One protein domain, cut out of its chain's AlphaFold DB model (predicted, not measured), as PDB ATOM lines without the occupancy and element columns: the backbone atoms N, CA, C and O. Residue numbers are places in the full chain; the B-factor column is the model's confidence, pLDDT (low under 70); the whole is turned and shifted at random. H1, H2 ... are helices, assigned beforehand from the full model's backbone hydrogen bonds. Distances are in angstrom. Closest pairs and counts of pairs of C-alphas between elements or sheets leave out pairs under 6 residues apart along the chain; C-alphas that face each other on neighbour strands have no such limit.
ATOM      1  N   ARG A 445      99.585 102.653  51.791       96.12
ATOM      2  CA  ARG A 445      98.159 102.415  52.084       96.12
ATOM      3  C   ARG A 445      97.250 103.549  51.613       96.12
ATOM      4  O   ARG A 445      96.034 103.382  51.622       96.12
ATOM      5  N   LEU A 446      97.815 104.698  51.240       95.38
ATOM      6  CA  LEU A 446      97.036 105.862  50.829       95.38
ATOM      7  C   LEU A 446      96.481 105.678  49.403       95.38
ATOM      8  O   LEU A 446      97.172 105.136  48.534       95.38
ATOM      9  N   PRO A 447      95.243 106.131  49.130       94.12
ATOM     10  CA  PRO A 447      94.631 106.006  47.813       94.12
ATOM     11  C   PRO A 447      95.372 106.852  46.771       94.12
ATOM     12  O   PRO A 447      95.923 107.908  47.078       94.12
ATOM     13  N   ALA A 448      95.332 106.436  45.502       91.56
ATOM     14  CA  ALA A 448      95.980 107.175  44.414       91.56
ATOM     15  C   ALA A 448      95.465 108.622  44.279       91.56
ATOM     16  O   ALA A 448      96.249 109.511  43.957       91.56
ATOM     17  N   ALA A 449      94.187 108.858  44.596       90.56
ATOM     18  CA  ALA A 449      93.558 110.180  44.588       90.56
ATOM     19  C   ALA A 449      94.111 111.147  45.655       90.56
ATOM     20  O   ALA A 449      93.904 112.350  45.547       90.56
ATOM     21  N   ALA A 450      94.820 110.642  46.669       91.25
ATOM     22  CA  ALA A 450      95.464 111.454  47.700       91.25
ATOM     23  C   ALA A 450      96.898 111.881  47.337       91.25
ATOM     24  O   ALA A 450      97.538 112.612  48.091       91.25
ATOM     25  N   LYS A 451      97.446 111.416  46.208       93.12
ATOM     26  CA  LYS A 451      98.805 111.779  45.799       93.12
ATOM     27  C   LYS A 451      98.845 113.235  45.346       93.12
ATOM     28  O   LYS A 451      98.031 113.661  44.537       93.12
ATOM     29  N   SER A 452      99.850 113.967  45.817       93.81
ATOM     30  CA  SER A 452     100.098 115.358  45.428       93.81
ATOM     31  C   SER A 452     101.573 115.589  45.102       93.81
ATOM     32  O   SER A 452     102.465 114.932  45.649       93.81
ATOM     33  N   ALA A 453     101.846 116.536  44.208       93.56
ATOM     34  CA  ALA A 453     103.199 117.011  43.930       93.56
ATOM     35  C   ALA A 453     103.700 118.020  44.982       93.56
ATOM     36  O   ALA A 453     104.892 118.316  45.019       93.56
ATOM     37  N   LEU A 454     102.820 118.533  45.852       94.69
ATOM     38  CA  LEU A 454     103.187 119.512  46.872       94.69
ATOM     39  C   LEU A 454     104.172 118.915  47.888       94.69
ATOM     40  O   LEU A 454     103.950 117.828  48.426       94.69
ATOM     41  N   ARG A 455     105.249 119.652  48.178       94.69
ATOM     42  CA  ARG A 455     106.244 119.301  49.199       94.69
ATOM     43  C   ARG A 455     106.420 120.438  50.187       94.69
ATOM     44  O   ARG A 455     106.637 121.584  49.800       94.69
ATOM     45  N   LEU A 456     106.328 120.106  51.466       93.44
ATOM     46  CA  LEU A 456     106.584 121.019  52.570       93.44
ATOM     47  C   LEU A 456     108.088 121.035  52.838       93.44
ATOM     48  O   LEU A 456     108.727 119.989  52.865       93.44
ATOM     49  N   ARG A 457     108.671 122.220  53.016       91.62
ATOM     50  CA  ARG A 457     110.115 122.402  53.217       91.62
ATOM     51  C   ARG A 457     110.367 123.427  54.324       91.62
ATOM     52  O   ARG A 457     109.467 124.187  54.682       91.62
ATOM     53  N   GLY A 458     111.596 123.445  54.839       90.62
ATOM     54  CA  GLY A 458     112.049 124.412  55.843       90.62
ATOM     55  C   GLY A 458     111.233 124.360  57.136       90.62
ATOM     56  O   GLY A 458     110.837 123.284  57.591       90.62
ATOM     57  N   ASP A 459     110.957 125.535  57.697       90.88
ATOM     58  CA  ASP A 459     110.307 125.691  59.002       90.88
ATOM     59  C   ASP A 459     108.906 125.066  59.061       90.88
ATOM     60  O   ASP A 459     108.518 124.520  60.092       90.88
ATOM     61  N   THR A 460     108.161 125.074  57.949       91.56
ATOM     62  CA  THR A 460     106.828 124.455  57.872       91.56
ATOM     63  C   THR A 460     106.892 122.953  58.136       91.56
ATOM     64  O   THR A 460     106.066 122.426  58.876       91.56
ATOM     65  N   LEU A 461     107.870 122.254  57.547       92.94
ATOM     66  CA  LEU A 461     108.041 120.818  57.773       92.94
ATOM     67  C   LEU A 461     108.589 120.553  59.177       92.94
ATOM     68  O   LEU A 461     108.076 119.676  59.863       92.94
ATOM     69  N   ALA A 462     109.578 121.335  59.620       92.44
ATOM     70  CA  ALA A 462     110.176 121.198  60.948       92.44
ATOM     71  C   ALA A 462     109.150 121.376  62.083       92.44
ATOM     72  O   ALA A 462     109.234 120.692  63.101       92.44
ATOM     73  N   ALA A 463     108.155 122.250  61.895       92.94
ATOM     74  CA  ALA A 463     107.079 122.488  62.855       92.94
ATOM     75  C   ALA A 463     105.979 121.407  62.856       92.94
ATOM     76  O   ALA A 463     105.152 121.382  63.768       92.94
ATOM     77  N   LEU A 464     105.927 120.520  61.853       93.38
ATOM     78  CA  LEU A 464     104.923 119.455  61.756       93.38
ATOM     79  C   LEU A 464     105.339 118.214  62.552       93.38
ATOM     80  O   LEU A 464     105.678 117.170  61.985       93.38
ATOM     81  N   THR A 465     105.280 118.337  63.879       93.94
ATOM     82  CA  THR A 465     105.395 117.195  64.795       93.94
ATOM     83  C   THR A 465     104.164 116.290  64.735       93.94
ATOM     84  O   THR A 465     103.140 116.655  64.150       93.94
ATOM     85  N   ALA A 466     104.222 115.115  65.368       91.31
ATOM     86  CA  ALA A 466     103.064 114.223  65.482       91.31
ATOM     87  C   ALA A 466     101.851 114.903  66.154       91.31
ATOM     88  O   ALA A 466     100.708 114.720  65.719       91.31
ATOM     89  N   GLU A 467     102.085 115.734  67.174       92.81
ATOM     90  CA  GLU A 467     101.037 116.521  67.833       92.81
ATOM     91  C   GLU A 467     100.458 117.560  66.870       92.81
ATOM     92  O   GLU A 467      99.244 117.623  66.668       92.81
ATOM     93  N   ARG A 468     101.325 118.322  66.194       93.62
ATOM     94  CA  ARG A 468     100.886 119.366  65.267       93.62
ATOM     95  C   ARG A 468     100.138 118.797  64.064       93.62
ATOM     96  O   ARG A 468      99.141 119.370  63.631       93.62
ATOM     97  N   ALA A 469     100.567 117.653  63.540       94.06
ATOM     98  CA  ALA A 469      99.855 116.950  62.480       94.06
ATOM     99  C   ALA A 469      98.459 116.488  62.933       94.06
ATOM    100  O   ALA A 469      97.510 116.531  62.146       94.06
ATOM    101  N   SER A 470      98.303 116.108  64.205       94.56
ATOM    102  CA  SER A 470      97.001 115.755  64.784       94.56
ATOM    103  C   SER A 470      96.065 116.968  64.869       94.56
ATOM    104  O   SER A 470      94.886 116.857  64.522       94.56
ATOM    105  N   GLU A 471      96.584 118.145  65.228       95.25
ATOM    106  CA  GLU A 471      95.820 119.404  65.201       95.25
ATOM    107  C   GLU A 471      95.382 119.776  63.778       95.25
ATOM    108  O   GLU A 471      94.216 120.098  63.543       95.25
ATOM    109  N   VAL A 472      96.288 119.675  62.800       95.81
ATOM    110  CA  VAL A 472      95.964 119.940  61.390       95.81
ATOM    111  C   VAL A 472      94.910 118.959  60.880       95.81
ATOM    112  O   VAL A 472      93.967 119.362  60.204       95.81
ATOM    113  N   THR A 473      95.007 117.684  61.258       95.94
ATOM    114  CA  THR A 473      93.996 116.660  60.951       95.94
ATOM    115  C   THR A 473      92.619 117.071  61.481       95.94
ATOM    116  O   THR A 473      91.617 116.916  60.782       95.94
ATOM    117  N   GLN A 474      92.541 117.637  62.691       96.06
ATOM    118  CA  GLN A 474      91.287 118.167  63.224       96.06
ATOM    119  C   GLN A 474      90.764 119.342  62.385       96.06
ATOM    120  O   GLN A 474      89.591 119.340  62.012       96.06
ATOM    121  N   TRP A 475      91.621 120.296  62.015       96.31
ATOM    122  CA  TRP A 475      91.220 121.419  61.162       96.31
ATOM    123  C   TRP A 475      90.718 120.968  59.790       96.31
ATOM    124  O   TRP A 475      89.764 121.545  59.276       96.31
ATOM    125  N   ILE A 476      91.325 119.931  59.205       96.38
ATOM    126  CA  ILE A 476      90.873 119.349  57.934       96.38
ATOM    127  C   ILE A 476      89.476 118.747  58.090       96.38
ATOM    128  O   ILE A 476      88.635 118.969  57.224       96.38
ATOM    129  N   ARG A 477      89.192 118.029  59.187       95.69
ATOM    130  CA  ARG A 477      87.843 117.490  59.448       95.69
ATOM    131  C   ARG A 477      86.805 118.601  59.599       95.69
ATOM    132  O   ARG A 477      85.732 118.503  59.015       95.69
ATOM    133  N   GLU A 478      87.136 119.659  60.340       94.50
ATOM    134  CA  GLU A 478      86.262 120.832  60.487       94.50
ATOM    135  C   GLU A 478      86.020 121.525  59.133       94.50
ATOM    136  O   GLU A 478      84.888 121.879  58.805       94.50
ATOM    137  N   ALA A 479      87.060 121.664  58.306       94.06
ATOM    138  CA  ALA A 479      86.962 122.253  56.972       94.06
ATOM    139  C   ALA A 479      86.152 121.382  55.992       94.06
ATOM    140  O   ALA A 479      85.356 121.907  55.210       94.06
ATOM    141  N   ALA A 480      86.308 120.057  56.059       93.88
ATOM    142  CA  ALA A 480      85.607 119.095  55.210       93.88
ATOM    143  C   ALA A 480      84.085 119.078  55.441       93.88
ATOM    144  O   ALA A 480      83.350 118.626  54.567       93.88
ATOM    145  N   ALA A 481      83.595 119.614  56.567       92.50
ATOM    146  CA  ALA A 481      82.161 119.791  56.807       92.50
ATOM    147  C   ALA A 481      81.518 120.835  55.869       92.50
ATOM    148  O   ALA A 481      80.309 120.810  55.655       92.50
ATOM    149  N   ASN A 482      82.310 121.763  55.318       92.81
ATOM    150  CA  ASN A 482      81.850 122.807  54.400       92.81
ATOM    151  C   ASN A 482      82.897 123.032  53.291       92.81
ATOM    152  O   ASN A 482      83.544 124.084  53.252       92.81
ATOM    153  N   PRO A 483      83.102 122.051  52.394       92.56
ATOM    154  CA  PRO A 483      84.286 122.009  51.544       92.56
ATOM    155  C   PRO A 483      84.315 123.139  50.508       92.56
ATOM    156  O   PRO A 483      85.345 123.782  50.315       92.56
ATOM    157  N   THR A 484      83.174 123.440  49.894       92.38
ATOM    158  CA  THR A 484      83.011 124.514  48.904       92.38
ATOM    159  C   THR A 484      83.223 125.896  49.522       92.38
ATOM    160  O   THR A 484      83.967 126.717  48.978       92.38
ATOM    161  N   LEU A 485      82.655 126.141  50.708       91.62
ATOM    162  CA  LEU A 485      82.884 127.377  51.461       91.62
ATOM    163  C   LEU A 485      84.339 127.496  51.904       91.62
ATOM    164  O   LEU A 485      84.919 128.570  51.785       91.62
ATOM    165  N   PHE A 486      84.971 126.418  52.371       93.44
ATOM    166  CA  PHE A 486      86.380 126.448  52.758       93.44
ATOM    167  C   PHE A 486      87.299 126.754  51.571       93.44
ATOM    168  O   PHE A 486      88.169 127.620  51.692       93.44
ATOM    169  N   LEU A 487      87.059 126.141  50.409       91.94
ATOM    170  CA  LEU A 487      87.851 126.345  49.193       91.94
ATOM    171  C   LEU A 487      87.520 127.628  48.423       91.94
ATOM    172  O   LEU A 487      88.246 127.952  47.486       91.94
ATOM    173  N   ALA A 488      86.513 128.395  48.846       88.62
ATOM    174  CA  ALA A 488      86.051 129.617  48.177       88.62
ATOM    175  C   ALA A 488      85.352 129.370  46.831       88.62
ATOM    176  O   ALA A 488      85.262 130.283  46.014       88.62
ATOM    177  N   THR A 489      84.843 128.161  46.602       88.75
ATOM    178  CA  THR A 489      84.176 127.741  45.359       88.75
ATOM    179  C   THR A 489      82.661 127.602  45.512       88.75
ATOM    180  O   THR A 489      81.986 127.134  44.599       88.75
ATOM    181  N   ASP A 490      82.117 127.994  46.664       88.56
ATOM    182  CA  ASP A 490      80.690 127.892  46.952       88.56
ATOM    183  C   ASP A 490      79.837 128.809  46.057       88.56
ATOM    184  O   ASP A 490      80.220 129.965  45.837       88.56
ATOM    185  N   PRO A 491      78.681 128.330  45.558       88.06
ATOM    186  CA  PRO A 491      77.762 129.144  44.765       88.06
ATOM    187  C   PRO A 491      77.028 130.216  45.586       88.06
ATOM    188  O   PRO A 491      76.373 131.077  44.997       88.06
ATOM    189  N   SER A 492      77.098 130.172  46.921       89.56
ATOM    190  CA  SER A 492      76.463 131.156  47.793       89.56
ATOM    191  C   SER A 492      76.888 132.587  47.440       89.56
ATOM    192  O   SER A 492      78.081 132.868  47.290       89.56
ATOM    193  N   PRO A 493      75.946 133.547  47.401       87.88
ATOM    194  CA  PRO A 493      76.270 134.959  47.205       87.88
ATOM    195  C   PRO A 493      77.039 135.566  48.392       87.88
ATOM    196  O   PRO A 493      77.572 136.668  48.264       87.88
ATOM    197  N   PHE A 697      76.566 132.741  59.016       92.62
ATOM    198  CA  PHE A 697      76.946 132.239  60.341       92.62
ATOM    199  C   PHE A 697      78.084 131.213  60.304       92.62
ATOM    200  O   PHE A 697      78.744 131.016  61.320       92.62
ATOM    201  N   ARG A 698      78.356 130.590  59.149       91.81
ATOM    202  CA  ARG A 698      79.469 129.639  58.968       91.81
ATOM    203  C   ARG A 698      80.784 130.329  58.582       91.81
ATOM    204  O   ARG A 698      81.861 129.796  58.842       91.81
ATOM    205  N   LEU A 699      80.725 131.516  57.975       91.50
ATOM    206  CA  LEU A 699      81.910 132.245  57.496       91.50
ATOM    207  C   LEU A 699      82.950 132.592  58.580       91.50
ATOM    208  O   LEU A 699      84.142 132.485  58.269       91.50
ATOM    209  N   PRO A 700      82.578 132.966  59.824       91.88
ATOM    210  CA  PRO A 700      83.554 133.203  60.889       91.88
ATOM    211  C   PRO A 700      84.445 131.984  61.160       91.88
ATOM    212  O   PRO A 700      85.670 132.116  61.209       91.88
ATOM    213  N   ASP A 701      83.850 130.791  61.253       91.25
ATOM    214  CA  ASP A 701      84.585 129.542  61.477       91.25
ATOM    215  C   ASP A 701      85.479 129.195  60.280       91.25
ATOM    216  O   ASP A 701      86.656 128.871  60.453       91.25
ATOM    217  N   ILE A 702      84.979 129.355  59.049       92.44
ATOM    218  CA  ILE A 702      85.771 129.130  57.826       92.44
ATOM    219  C   ILE A 702      86.980 130.069  57.757       92.44
ATOM    220  O   ILE A 702      88.084 129.651  57.398       92.44
ATOM    221  N   ARG A 703      86.810 131.336  58.135       90.62
ATOM    222  CA  ARG A 703      87.901 132.319  58.183       90.62
ATOM    223  C   ARG A 703      88.917 131.988  59.265       90.62
ATOM    224  O   ARG A 703      90.120 132.084  59.002       90.62
ATOM    225  N   ARG A 704      88.461 131.553  60.445       93.25
ATOM    226  CA  ARG A 704      89.337 131.040  61.510       93.25
ATOM    227  C   ARG A 704      90.186 129.880  60.991       93.25
ATOM    228  O   ARG A 704      91.408 129.936  61.105       93.25
ATOM    229  N   LEU A 705      89.562 128.891  60.350       93.88
ATOM    230  CA  LEU A 705      90.251 127.732  59.779       93.88
ATOM    231  C   LEU A 705      91.271 128.146  58.712       93.88
ATOM    232  O   LEU A 705      92.447 127.815  58.838       93.88
ATOM    233  N   ARG A 706      90.884 128.945  57.708       92.81
ATOM    234  CA  ARG A 706      91.819 129.448  56.679       92.81
ATOM    235  C   ARG A 706      93.012 130.195  57.293       92.81
ATOM    236  O   ARG A 706      94.139 130.057  56.818       92.81
ATOM    237  N   SER A 707      92.780 130.965  58.358       92.81
ATOM    238  CA  SER A 707      93.832 131.659  59.109       92.81
ATOM    239  C   SER A 707      94.779 130.682  59.813       92.81
ATOM    240  O   SER A 707      95.993 130.864  59.737       92.81
ATOM    241  N   HIS A 708      94.255 129.618  60.433       94.44
ATOM    242  CA  HIS A 708      95.067 128.559  61.043       94.44
ATOM    243  C   HIS A 708      95.988 127.885  60.016       94.44
ATOM    244  O   HIS A 708      97.197 127.827  60.243       94.44
ATOM    245  N   PHE A 709      95.459 127.474  58.855       94.56
ATOM    246  CA  PHE A 709      96.269 126.884  57.779       94.56
ATOM    247  C   PHE A 709      97.343 127.852  57.270       94.56
ATOM    248  O   PHE A 709      98.503 127.469  57.140       94.56
ATOM    249  N   ARG A 710      96.994 129.125  57.034       92.69
ATOM    250  CA  ARG A 710      97.958 130.132  56.562       92.69
ATOM    251  C   ARG A 710      99.079 130.373  57.576       92.69
ATOM    252  O   ARG A 710     100.243 130.386  57.188       92.69
ATOM    253  N   LYS A 711      98.746 130.528  58.861       92.62
ATOM    254  CA  LYS A 711      99.735 130.714  59.939       92.62
ATOM    255  C   LYS A 711     100.631 129.491  60.134       92.62
ATOM    256  O   LYS A 711     101.772 129.649  60.543       92.62
ATOM    257  N   ALA A 712     100.129 128.294  59.836       92.19
ATOM    258  CA  ALA A 712     100.895 127.053  59.890       92.19
ATOM    259  C   ALA A 712     101.753 126.797  58.635       92.19
ATOM    260  O   ALA A 712     102.324 125.720  58.521       92.19
ATOM    261  N   GLY A 713     101.810 127.725  57.670       92.50
ATOM    262  CA  GLY A 713     102.538 127.520  56.410       92.50
ATOM    263  C   GLY A 713     101.854 126.546  55.438       92.50
ATOM    264  O   GLY A 713     102.421 126.202  54.407       92.50
ATOM    265  N   LEU A 714     100.615 126.134  55.723       94.56
ATOM    266  CA  LEU A 714      99.829 125.178  54.936       94.56
ATOM    267  C   LEU A 714      98.893 125.862  53.926       94.56
ATOM    268  O   LEU A 714      97.921 125.266  53.469       94.56
ATOM    269  N   GLY A 715      99.174 127.115  53.555       92.25
ATOM    270  CA  GLY A 715      98.423 127.818  52.507       92.25
ATOM    271  C   GLY A 715      98.472 127.073  51.169       92.25
ATOM    272  O   GLY A 715      97.431 126.849  50.559       92.25
ATOM    273  N   GLY A 716      99.659 126.581  50.790       92.69
ATOM    274  CA  GLY A 716      99.845 125.806  49.562       92.69
ATOM    275  C   GLY A 716      99.035 124.508  49.523       92.69
ATOM    276  O   GLY A 716      98.599 124.113  48.452       92.69
ATOM    277  N   PHE A 717      98.758 123.881  50.675       95.06
ATOM    278  CA  PHE A 717      97.875 122.710  50.743       95.06
ATOM    279  C   PHE A 717      96.432 123.078  50.382       95.06
ATOM    280  O   PHE A 717      95.802 122.387  49.592       95.06
ATOM    281  N   VAL A 718      95.917 124.195  50.903       94.31
ATOM    282  CA  VAL A 718      94.559 124.665  50.578       94.31
ATOM    283  C   VAL A 718      94.440 125.024  49.094       94.31
ATOM    284  O   VAL A 718      93.426 124.718  48.465       94.31
ATOM    285  N   ASP A 719      95.473 125.643  48.526       92.94
ATOM    286  CA  ASP A 719      95.506 125.961  47.098       92.94
ATOM    287  C   ASP A 719      95.628 124.693  46.234       92.94
ATOM    288  O   ASP A 719      94.968 124.603  45.200       92.94
ATOM    289  N   ASP A 720      96.378 123.678  46.677       93.12
ATOM    290  CA  ASP A 720      96.479 122.369  46.015       93.12
ATOM    291  C   ASP A 720      95.127 121.642  45.968       93.12
ATOM    292  O   ASP A 720      94.721 121.164  44.906       93.12
ATOM    293  N   LEU A 721      94.386 121.640  47.085       93.62
ATOM    294  CA  LEU A 721      93.020 121.108  47.152       93.62
ATOM    295  C   LEU A 721      92.080 121.821  46.173       93.62
ATOM    296  O   LEU A 721      91.284 121.169  45.494       93.62
ATOM    297  N   ARG A 722      92.174 123.157  46.094       91.19
ATOM    298  CA  ARG A 722      91.347 123.973  45.195       91.19
ATOM    299  C   ARG A 722      91.667 123.686  43.730       91.19
ATOM    300  O   ARG A 722      90.746 123.477  42.946       91.19
ATOM    301  N   ASN A 723      92.945 123.688  43.365       91.19
ATOM    302  CA  ASN A 723      93.384 123.607  41.972       91.19
ATOM    303  C   ASN A 723      93.159 122.219  41.363       91.19
ATOM    304  O   ASN A 723      92.859 122.119  40.177       91.19
ATOM    305  N   HIS A 724      93.270 121.161  42.170       88.69
ATOM    306  CA  HIS A 724      93.098 119.780  41.712       88.69
ATOM    307  C   HIS A 724      91.699 119.209  41.980       88.69
ATOM    308  O   HIS A 724      91.439 118.058  41.637       88.69
ATOM    309  N   GLY A 725      90.793 119.992  42.578       86.69
ATOM    310  CA  GLY A 725      89.400 119.589  42.800       86.69
ATOM    311  C   GLY A 725      89.255 118.325  43.650       86.69
ATOM    312  O   GLY A 725      88.383 117.501  43.385       86.69
ATOM    313  N   VAL A 726      90.124 118.141  44.647       89.06
ATOM    314  CA  VAL A 726      90.165 116.900  45.429       89.06
ATOM    315  C   VAL A 726      88.912 116.791  46.302       89.06
ATOM    316  O   VAL A 726      88.562 117.726  47.028       89.06
ATOM    317  N   ALA A 727      88.251 115.631  46.266       92.25
ATOM    318  CA  ALA A 727      87.074 115.354  47.085       92.25
ATOM    319  C   ALA A 727      87.396 115.423  48.590       92.25
ATOM    320  O   ALA A 727      88.460 114.982  49.029       92.25
ATOM    321  N   ALA A 728      86.459 115.939  49.393       93.31
ATOM    322  CA  ALA A 728      86.660 116.193  50.827       93.31
ATOM    323  C   ALA A 728      87.075 114.945  51.629       93.31
ATOM    324  O   ALA A 728      87.864 115.035  52.568       93.31
ATOM    325  N   GLU A 729      86.601 113.767  51.218       94.25
ATOM    326  CA  GLU A 729      86.961 112.471  51.808       94.25
ATOM    327  C   GLU A 729      88.448 112.110  51.661       94.25
ATOM    328  O   GLU A 729      88.978 111.327  52.450       94.25
ATOM    329  N   HIS A 730      89.152 112.706  50.695       94.94
ATOM    330  CA  HIS A 730      90.572 112.461  50.454       94.94
ATOM    331  C   HIS A 730      91.492 113.514  51.077       94.94
ATOM    332  O   HIS A 730      92.701 113.299  51.101       94.94
ATOM    333  N   TRP A 731      90.974 114.615  51.633       96.19
ATOM    334  CA  TRP A 731      91.810 115.706  52.159       96.19
ATOM    335  C   TRP A 731      92.744 115.252  53.281       96.19
ATOM    336  O   TRP A 731      93.906 115.653  53.324       96.19
ATOM    337  N   LEU A 732      92.254 114.386  54.173       96.56
ATOM    338  CA  LEU A 732      93.063 113.809  55.248       96.56
ATOM    339  C   LEU A 732      94.189 112.936  54.699       96.56
ATOM    340  O   LEU A 732      95.342 113.093  55.094       96.56
ATOM    341  N   ALA A 733      93.853 112.050  53.763       96.38
ATOM    342  CA  ALA A 733      94.820 111.173  53.122       96.38
ATOM    343  C   ALA A 733      95.861 111.973  52.323       96.38
ATOM    344  O   ALA A 733      97.036 111.622  52.330       96.38
ATOM    345  N   GLN A 734      95.455 113.062  51.665       96.31
ATOM    346  CA  GLN A 734      96.360 113.924  50.908       96.31
ATOM    347  C   GLN A 734      97.279 114.730  51.819       96.31
ATOM    348  O   GLN A 734      98.466 114.852  51.527       96.31
ATOM    349  N   PHE A 735      96.775 115.233  52.947       97.06
ATOM    350  CA  PHE A 735      97.630 115.848  53.956       97.06
ATOM    351  C   PHE A 735      98.651 114.850  54.509       97.06
ATOM    352  O   PHE A 735      99.837 115.173  54.549       97.06
ATOM    353  N   GLU A 736      98.220 113.638  54.879       96.56
ATOM    354  CA  GLU A 736      99.136 112.591  55.345       96.56
ATOM    355  C   GLU A 736     100.174 112.256  54.268       96.56
ATOM    356  O   GLU A 736     101.362 112.203  54.573       96.56
ATOM    357  N   TYR A 737      99.762 112.132  53.001       96.88
ATOM    358  CA  TYR A 737     100.674 111.927  51.877       96.88
ATOM    359  C   TYR A 737     101.722 113.040  51.788       96.88
ATOM    360  O   TYR A 737     102.918 112.760  51.760       96.88
ATOM    361  N   ILE A 738     101.289 114.302  51.762       96.12
ATOM    362  CA  ILE A 738     102.178 115.460  51.631       96.12
ATOM    363  C   ILE A 738     103.142 115.526  52.814       96.12
ATOM    364  O   ILE A 738     104.343 115.666  52.601       96.12
ATOM    365  N   TRP A 739     102.650 115.401  54.047       95.88
ATOM    366  CA  TRP A 739     103.474 115.469  55.255       95.88
ATOM    367  C   TRP A 739     104.530 114.362  55.290       95.88
ATOM    368  O   TRP A 739     105.719 114.643  55.436       95.88
ATOM    369  N   LEU A 740     104.105 113.113  55.095       96.00
ATOM    370  CA  LEU A 740     104.974 111.944  55.174       96.00
ATOM    371  C   LEU A 740     105.977 111.878  54.023       96.00
ATOM    372  O   LEU A 740     107.146 111.572  54.251       96.00
ATOM    373  N   TYR A 741     105.554 112.191  52.798       95.75
ATOM    374  CA  TYR A 741     106.454 112.192  51.647       95.75
ATOM    375  C   TYR A 741     107.465 113.340  51.737       95.75
ATOM    376  O   TYR A 741     108.639 113.143  51.441       95.75
ATOM    377  N   SER A 742     107.045 114.513  52.221       95.06
ATOM    378  CA  SER A 742     107.964 115.634  52.460       95.06
ATOM    379  C   SER A 742     109.008 115.324  53.531       95.06
ATOM    380  O   SER A 742     110.089 115.885  53.479       95.06
ATOM    381  N   ALA A 743     108.698 114.452  54.497       93.12
ATOM    382  CA  ALA A 743     109.651 114.014  55.516       93.12
ATOM    383  C   ALA A 743     110.622 112.919  55.032       93.12
ATOM    384  O   ALA A 743     111.629 112.673  55.695       93.12
ATOM    385  N   LEU A 744     110.304 112.224  53.932       91.38
ATOM    386  CA  LEU A 744     111.207 111.250  53.304       91.38
ATOM    387  C   LEU A 744     112.219 111.903  52.358       91.38
ATOM    388  O   LEU A 744     113.325 111.380  52.230       91.38
ATOM    389  N   GLU A 745     111.813 112.974  51.670       87.19
ATOM    390  CA  GLU A 745     112.674 113.800  50.806       87.19
ATOM    391  C   GLU A 745     113.591 114.733  51.597       87.19
ATOM    392  O   GLU A 745     114.699 115.009  51.084       87.19
TER     393      GLU A 745
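Overview. This is residues 445 to 493 and 697 to 745 of the 745 residues of the protein "DUF4011 domain-containing protein" of Chthonomonadales bacterium (UniProt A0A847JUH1). Three long helices, H4, H2 and H6, run roughly side by side, H2 touching the other two and running opposite to both; H5, apart from H2, meets H4 at a corner by their link and stands at a steep tilt to H4 and H6, and short H3 packs on H4 and H5. The 98 printed residues hold six named helices, H1 to H6, and no named strand: all helix, compact, radius of gyration of the C-alphas 13.0 A, spans 42 by 27 by 18 A.

Along the chain. H1 is residues 459 to 462, from C-alpha (110.307, 125.691, 59.002); H2 466 to 480, 20.8 A; H3 483 to 487; H4 697 to 711, 22.8 A; H5 715 to 724, 14.5 A; H6 728 to 744, 25.2 A, to C-alpha (111.207, 111.250, 53.304).

Arrangement. H2 touches H6, closest C-alphas Ala 480 and Ala 728, 5.4 A, at a shallow tilt of 25 degrees, opposite ways. H2 touches H4, closest C-alphas Trp 475 and Leu 705, 6.5 A. H4 and H6 are apart. Every O i to N i+4 pair is within hydrogen-bond range in H2, H3 and H5, 10 of 11 in H4 and 11 of 13 in H6; H1 is too short for one.

Size, cuts and confidence. Residues 494 to 696 are not printed; C-alphas 493 and 697 are 13.4 A apart. No printed residue is under pLDDT 70.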